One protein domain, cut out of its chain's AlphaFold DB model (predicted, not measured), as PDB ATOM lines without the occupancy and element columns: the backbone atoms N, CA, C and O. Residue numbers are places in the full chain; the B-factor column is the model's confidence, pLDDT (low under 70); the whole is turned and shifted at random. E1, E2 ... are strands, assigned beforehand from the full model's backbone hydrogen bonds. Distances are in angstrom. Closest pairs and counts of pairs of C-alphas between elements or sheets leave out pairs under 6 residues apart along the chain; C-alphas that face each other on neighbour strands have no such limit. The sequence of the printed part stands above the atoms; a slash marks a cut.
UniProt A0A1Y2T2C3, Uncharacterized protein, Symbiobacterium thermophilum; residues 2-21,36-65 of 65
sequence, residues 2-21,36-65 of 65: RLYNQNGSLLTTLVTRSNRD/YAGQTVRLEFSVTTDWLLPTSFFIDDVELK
ATOM      1  N   ARG A   2     -12.197 -17.717  -0.240       98.12
ATOM      2  CA  ARG A   2     -10.838 -17.166  -0.284       98.12
ATOM      3  C   ARG A   2     -10.706 -16.039   0.730       98.12
ATOM      4  O   ARG A   2     -11.680 -15.338   0.992       98.12
ATOM      5  N   LEU A   3      -9.513 -15.882   1.291       98.44
ATOM      6  CA  LEU A   3      -9.196 -14.828   2.245       98.44
ATOM      7  C   LEU A   3      -8.186 -13.868   1.627       98.44
ATOM      8  O   LEU A   3      -7.145 -14.295   1.129       98.44
ATOM      9  N   TYR A   4      -8.483 -12.580   1.694       98.69
ATOM     10  CA  TYR A   4      -7.645 -11.509   1.173       98.69
ATOM     11  C   TYR A   4      -7.233 -10.570   2.303       98.69
ATOM     12  O   TYR A   4      -7.966 -10.396   3.277       98.69
ATOM     13  N   ASN A   5      -6.074  -9.935   2.164       98.00
ATOM     14  CA  ASN A   5      -5.705  -8.824   3.033       98.00
ATOM     15  C   ASN A   5      -6.463  -7.545   2.639       98.00
ATOM     16  O   ASN A   5      -7.144  -7.494   1.611       98.00
ATOM     17  N   GLN A   6      -6.306  -6.487   3.436       97.38
ATOM     18  CA  GLN A   6      -6.948  -5.191   3.191       97.38
ATOM     19  C   GLN A   6      -6.597  -4.570   1.823       97.38
ATOM     20  O   GLN A   6      -7.409  -3.844   1.256       97.38
ATOM     21  N   ASN A   7      -5.431  -4.900   1.258       97.19
ATOM     22  CA  ASN A   7      -4.974  -4.404  -0.045       97.19
ATOM     23  C   ASN A   7      -5.449  -5.274  -1.225       97.19
ATOM     24  O   ASN A   7      -5.045  -5.042  -2.362       97.19
ATOM     25  N   GLY A   8      -6.275  -6.296  -0.977       97.25
ATOM     26  CA  GLY A   8      -6.804  -7.183  -2.014       97.25
ATOM     27  C   GLY A   8      -5.835  -8.270  -2.488       97.25
ATOM     28  O   GLY A   8      -6.150  -8.973  -3.446       97.25
ATOM     29  N   SER A   9      -4.690  -8.457  -1.824       98.31
ATOM     30  CA  SER A   9      -3.811  -9.601  -2.090       98.31
ATOM     31  C   SER A   9      -4.376 -10.866  -1.448       98.31
ATOM     32  O   SER A   9      -4.847 -10.831  -0.307       98.31
ATOM     33  N   LEU A  10      -4.333 -11.984  -2.175       98.31
ATOM     34  CA  LEU A  10      -4.783 -13.279  -1.673       98.31
ATOM     35  C   LEU A  10      -3.840 -13.755  -0.560       98.31
ATOM     36  O   LEU A  10      -2.650 -13.946  -0.792       98.31
ATOM     37  N   LEU A  11      -4.389 -13.977   0.633       98.19
ATOM     38  CA  LEU A  11      -3.669 -14.580   1.754       98.19
ATOM     39  C   LEU A  11      -3.708 -16.104   1.665       98.19
ATOM     40  O   LEU A  11      -2.682 -16.759   1.813       98.19
ATOM     41  N   THR A  12      -4.898 -16.672   1.444       98.38
ATOM     42  CA  THR A  12      -5.080 -18.123   1.321       98.38
ATOM     43  C   THR A  12      -6.424 -18.496   0.690       98.38
ATOM     44  O   THR A  12      -7.368 -17.701   0.660       98.38
ATOM     45  N   THR A  13      -6.532 -19.739   0.220       97.94
ATOM     46  CA  THR A  13      -7.812 -20.376  -0.113       97.94
ATOM     47  C   THR A  13      -8.227 -21.270   1.048       97.94
ATOM     48  O   THR A  13      -7.533 -22.229   1.365       97.94
ATOM     49  N   LEU A  14      -9.356 -20.951   1.681       97.94
ATOM     50  CA  LEU A  14      -9.833 -21.646   2.879       97.94
ATOM     51  C   LEU A  14     -10.635 -22.904   2.532       97.94
ATOM     52  O   LEU A  14     -10.488 -23.929   3.184       97.94
ATOM     53  N   VAL A  15     -11.491 -22.821   1.508       97.81
ATOM     54  CA  VAL A  15     -12.371 -23.922   1.083       97.81
ATOM     55  C   VAL A  15     -12.515 -23.916  -0.434       97.81
ATOM     56  O   VAL A  15     -12.786 -22.865  -1.028       97.81
ATOM     57  N   THR A  16     -12.429 -25.103  -1.036       97.31
ATOM     58  CA  THR A  16     -12.743 -25.363  -2.446       97.31
ATOM     59  C   THR A  16     -13.885 -26.376  -2.531       97.31
ATOM     60  O   THR A  16     -13.858 -27.408  -1.858       97.31
ATOM     61  N   ARG A  17     -14.894 -26.070  -3.350       96.50
ATOM     62  CA  ARG A  17     -16.027 -26.948  -3.673       96.50
ATOM     63  C   ARG A  17     -16.155 -27.059  -5.187       96.50
ATOM     64  O   ARG A  17     -15.825 -26.117  -5.907       96.50
ATOM     65  N   SER A  18     -16.618 -28.210  -5.648       96.19
ATOM     66  CA  SER A  18     -16.814 -28.546  -7.056       96.19
ATOM     67  C   SER A  18     -18.185 -29.176  -7.271       96.19
ATOM     68  O   SER A  18     -18.861 -29.552  -6.318       96.19
ATOM     69  N   ASN A  19     -18.576 -29.390  -8.524       95.00
ATOM     70  CA  ASN A  19     -19.793 -30.134  -8.860       95.00
ATOM     71  C   ASN A  19     -19.882 -31.534  -8.221       95.00
ATOM     72  O   ASN A  19     -20.983 -32.047  -8.042       95.00
ATOM     73  N   ARG A  20     -18.754 -32.140  -7.820       96.50
ATOM     74  CA  ARG A  20     -18.725 -33.422  -7.092       96.50
ATOM     75  C   ARG A  20     -19.201 -33.316  -5.641       96.50
ATOM     76  O   ARG A  20     -19.531 -34.329  -5.035       96.50
ATOM     77  N   ASP A  21     -19.229 -32.105  -5.096       96.75
ATOM     78  CA  ASP A  21     -19.622 -31.818  -3.717       96.75
ATOM     79  C   ASP A  21     -21.079 -31.352  -3.605       96.75
ATOM     80  O   ASP A  21     -21.566 -31.142  -2.495       96.75
ATOM     81  N   TYR A  36      -5.069 -15.050  11.720       97.12
ATOM     82  CA  TYR A  36      -5.329 -13.706  11.205       97.12
ATOM     83  C   TYR A  36      -5.921 -12.775  12.275       97.12
ATOM     84  O   TYR A  36      -6.365 -11.674  11.952       97.12
ATOM     85  N   ALA A  37      -5.931 -13.191  13.547       97.00
ATOM     86  CA  ALA A  37      -6.423 -12.367  14.644       97.00
ATOM     87  C   ALA A  37      -5.682 -11.020  14.705       97.00
ATOM     88  O   ALA A  37      -4.461 -10.950  14.560       97.00
ATOM     89  N   GLY A  38      -6.439  -9.939  14.902       97.25
ATOM     90  CA  GLY A  38      -5.913  -8.570  14.919       97.25
ATOM     91  C   GLY A  38      -5.634  -7.960  13.539       97.25
ATOM     92  O   GLY A  38      -5.209  -6.810  13.475       97.25
ATOM     93  N   GLN A  39      -5.879  -8.683  12.441       97.75
ATOM     94  CA  GLN A  39      -5.739  -8.161  11.079       97.75
ATOM     95  C   GLN A  39      -7.104  -7.835  10.467       97.75
ATOM     96  O   GLN A  39      -8.077  -8.566  10.654       97.75
ATOM     97  N   THR A  40      -7.161  -6.782   9.651       97.88
ATOM     98  CA  THR A  40      -8.301  -6.545   8.758       97.88
ATOM     99  C   THR A  40      -8.159  -7.422   7.518       97.88
ATOM    100  O   THR A  40      -7.214  -7.277   6.739       97.88
ATOM    101  N   VAL A  41      -9.122  -8.319   7.318       97.94
ATOM    102  CA  VAL A  41      -9.166  -9.260   6.193       97.94
ATOM    103  C   VAL A  41     -10.508  -9.182   5.473       97.94
ATOM    104  O   VAL A  41     -11.510  -8.752   6.040       97.94
ATOM    105  N   ARG A  42     -10.537  -9.624   4.215       98.12
ATOM    106  CA  ARG A  42     -11.759  -9.782   3.423       98.12
ATOM    107  C   ARG A  42     -11.972 -11.255   3.105       98.12
ATOM    108  O   ARG A  42     -11.126 -11.879   2.464       98.12
ATOM    109  N   LEU A  43     -13.119 -11.786   3.510       97.56
ATOM    110  CA  LEU A  43     -13.586 -13.107   3.107       97.56
ATOM    111  C   LEU A  43     -14.385 -12.987   1.806       97.56
ATOM    112  O   LEU A  43     -15.247 -12.121   1.685       97.56
ATOM    113  N   GLU A  44     -14.101 -13.845   0.833       97.75
ATOM    114  CA  GLU A  44     -14.789 -13.858  -0.457       97.75
ATOM    115  C   GLU A  44     -15.322 -15.256  -0.788       97.75
ATOM    116  O   GLU A  44     -14.596 -16.263  -0.757       97.75
ATOM    117  N   PHE A  45     -16.590 -15.301  -1.183       97.12
ATOM    118  CA  PHE A  45     -17.220 -16.455  -1.810       97.12
ATOM    119  C   PHE A  45     -17.299 -16.198  -3.311       97.12
ATOM    120  O   PHE A  45     -18.130 -15.425  -3.777       97.12
ATOM    121  N   SER A  46     -16.405 -16.825  -4.067       94.69
ATOM    122  CA  SER A  46     -16.381 -16.740  -5.524       94.69
ATOM    123  C   SER A  46     -16.672 -18.097  -6.152       94.69
ATOM    124  O   SER A  46     -16.291 -19.146  -5.627       94.69
ATOM    125  N   VAL A  47     -17.361 -18.050  -7.289       94.06
ATOM    126  CA  VAL A  47     -17.765 -19.207  -8.087       94.06
ATOM    127  C   VAL A  47     -17.251 -19.007  -9.507       94.06
ATOM    128  O   VAL A  47     -17.245 -17.896 -10.033       94.06
ATOM    129  N   THR A  48     -16.803 -20.090 -10.128       94.19
ATOM    130  CA  THR A  48     -16.455 -20.117 -11.547       94.19
ATOM    131  C   THR A  48     -17.149 -21.319 -12.159       94.19
ATOM    132  O   THR A  48     -16.914 -22.448 -11.738       94.19
ATOM    133  N   THR A  49     -18.019 -21.063 -13.127       94.06
ATOM    134  CA  THR A  49     -18.727 -22.083 -13.901       94.06
ATOM    135  C   THR A  49     -18.634 -21.734 -15.375       94.06
ATOM    136  O   THR A  49     -18.461 -20.566 -15.729       94.06
ATOM    137  N   ASP A  50     -18.773 -22.733 -16.239       91.25
ATOM    138  CA  ASP A  50     -19.136 -22.470 -17.627       91.25
ATOM    139  C   ASP A  50     -20.659 -22.274 -17.756       91.25
ATOM    140  O   ASP A  50     -21.421 -22.442 -16.799       91.25
ATOM    141  N   TRP A  51     -21.089 -21.844 -18.941       91.25
ATOM    142  CA  TRP A  51     -22.495 -21.578 -19.246       91.25
ATOM    143  C   TRP A  51     -23.276 -22.835 -19.653       91.25
ATOM    144  O   TRP A  51     -24.503 -22.789 -19.702       91.25
ATOM    145  N   LEU A  52     -22.589 -23.938 -19.966       95.12
ATOM    146  CA  LEU A  52     -23.198 -25.174 -20.460       95.12
ATOM    147  C   LEU A  52     -23.701 -26.046 -19.309       95.12
ATOM    148  O   LEU A  52     -24.787 -26.612 -19.405       95.12
ATOM    149  N   LEU A  53     -22.924 -26.160 -18.230       92.19
ATOM    150  CA  LEU A  53     -23.192 -27.023 -17.079       92.19
ATOM    151  C   LEU A  53     -22.908 -26.284 -15.756       92.19
ATOM    152  O   LEU A  53     -21.988 -26.651 -15.013       92.19
ATOM    153  N   PRO A  54     -23.691 -25.242 -15.418       94.69
ATOM    154  CA  PRO A  54     -23.502 -24.520 -14.170       94.69
ATOM    155  C   PRO A  54     -23.837 -25.406 -12.965       94.69
ATOM    156  O   PRO A  54     -24.793 -26.179 -12.970       94.69
ATOM    157  N   THR A  55     -23.061 -25.260 -11.893       94.62
ATOM    158  CA  THR A  55     -23.398 -25.796 -10.569       94.62
ATOM    159  C   THR A  55     -23.571 -24.629  -9.613       94.62
ATOM    160  O   THR A  55     -22.698 -23.766  -9.524       94.62
ATOM    161  N   SER A  56     -24.678 -24.619  -8.880       93.75
ATOM    162  CA  SER A  56     -24.969 -23.595  -7.879       93.75
ATOM    163  C   SER A  56     -24.691 -24.110  -6.471       93.75
ATOM    164  O   SER A  56     -24.967 -25.264  -6.150       93.75
ATOM    165  N   PHE A  57     -24.184 -23.218  -5.626       95.81
ATOM    166  CA  PHE A  57     -24.092 -23.407  -4.185       95.81
ATOM    167  C   PHE A  57     -24.840 -22.268  -3.505       95.81
ATOM    168  O   PHE A  57     -24.740 -21.119  -3.936       95.81
ATOM    169  N   PHE A  58     -25.570 -22.599  -2.448       96.56
ATOM    170  CA  PHE A  58     -26.280 -21.641  -1.613       96.56
ATOM    171  C   PHE A  58     -25.532 -21.513  -0.288       96.56
ATOM    172  O   PHE A  58     -24.962 -22.488   0.202       96.56
ATOM    173  N   ILE A  59     -25.489 -20.299   0.248       97.12
ATOM    174  CA  ILE A  59     -24.810 -19.972   1.500       97.12
ATOM    175  C   ILE A  59     -25.837 -19.268   2.369       97.12
ATOM    176  O   ILE A  59     -26.512 -18.359   1.889       97.12
ATOM    177  N   ASP A  60     -25.927 -19.692   3.619       98.00
ATOM    178  CA  ASP A  60     -26.802 -19.099   4.621       98.00
ATOM    179  C   ASP A  60     -26.087 -19.085   5.979       98.00
ATOM    180  O   ASP A  60     -25.065 -19.762   6.136       98.00
ATOM    181  N   ASP A  61     -26.595 -18.292   6.923       98.12
ATOM    182  CA  ASP A  61     -26.103 -18.198   8.308       98.12
ATOM    183  C   ASP A  61     -24.583 -17.956   8.440       98.12
ATOM    184  O   ASP A  61     -23.871 -18.615   9.204       98.12
ATOM    185  N   VAL A  62     -24.049 -16.988   7.684       97.25
ATOM    186  CA  VAL A  62     -22.626 -16.619   7.771       97.25
ATOM    187  C   VAL A  62     -22.349 -15.865   9.072       97.25
ATOM    188  O   VAL A  62     -22.762 -14.718   9.240       97.25
ATOM    189  N   GLU A  63     -21.583 -16.490   9.964       97.38
ATOM    190  CA  GLU A  63     -21.219 -15.955  11.278       97.38
ATOM    191  C   GLU A  63     -19.689 -15.896  11.460       97.38
ATOM    192  O   GLU A  63     -18.956 -16.777  11.004       97.38
ATOM    193  N   LEU A  64     -19.206 -14.865  12.163       94.75
ATOM    194  CA  LEU A  64     -17.844 -14.767  12.693       94.75
ATOM    195  C   LEU A  64     -17.920 -14.700  14.222       94.75
ATOM    196  O   LEU A  64     -18.700 -13.910  14.753       94.75
ATOM    197  N   LYS A  65     -17.106 -15.512  14.900       90.88
ATOM    198  CA  LYS A  65     -17.046 -15.611  16.363       90.88
ATOM    199  C   LYS A  65     -15.734 -15.069  16.905       90.88
ATOM    200  O   LYS A  65     -14.705 -15.259  16.217       90.88
TER     201      LYS A  65
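AT A GLANCE: This is residues 2 to 21 and 36 to 65 of the 65 residues of an uncharacterized protein of Symbiobacterium thermophilum (UniProt A0A1Y2T2C3). There is little regular structure: a small sheet of three short strands, from which residues 14 to 21 run out and residues 45 to 65 run out and fold back as a long loop, with residues 60 to 65 standing free. The 50 printed residues hold E1, E2 and E3, with order E2, E1, E3 across the antiparallel sheet. The class is all strand, with 12 residues in named elements. The whole is loose, with radius of gyration of the C-alphas 13.5 A and spans of 42 by 24 by 14 A.

HOW THE PARTS SIT: E1, residues 2 to 5, and E2, residues 10 to 13, form a hairpin at 160 degrees; N 11 and O 3 are 2.8 A apart, within hydrogen-bond range. E3, residues 41 to 44, is antiparallel to E1 at 152 degrees, with N 4 and O 42 at 2.8 A.

IN THESE COORDINATES: E1 begins at C-alpha 2 (-10.838, -17.166, -0.284) and is 10.3 A long; E2 is 7.9 A. E3, 9.8 A, ends at C-alpha 44 (-14.789, -13.858, -0.457).

THE WHOLE: Residues 22 to 35 are not printed; C-alphas 21 and 36 are 27.5 A apart. No printed residue has pLDDT under 70.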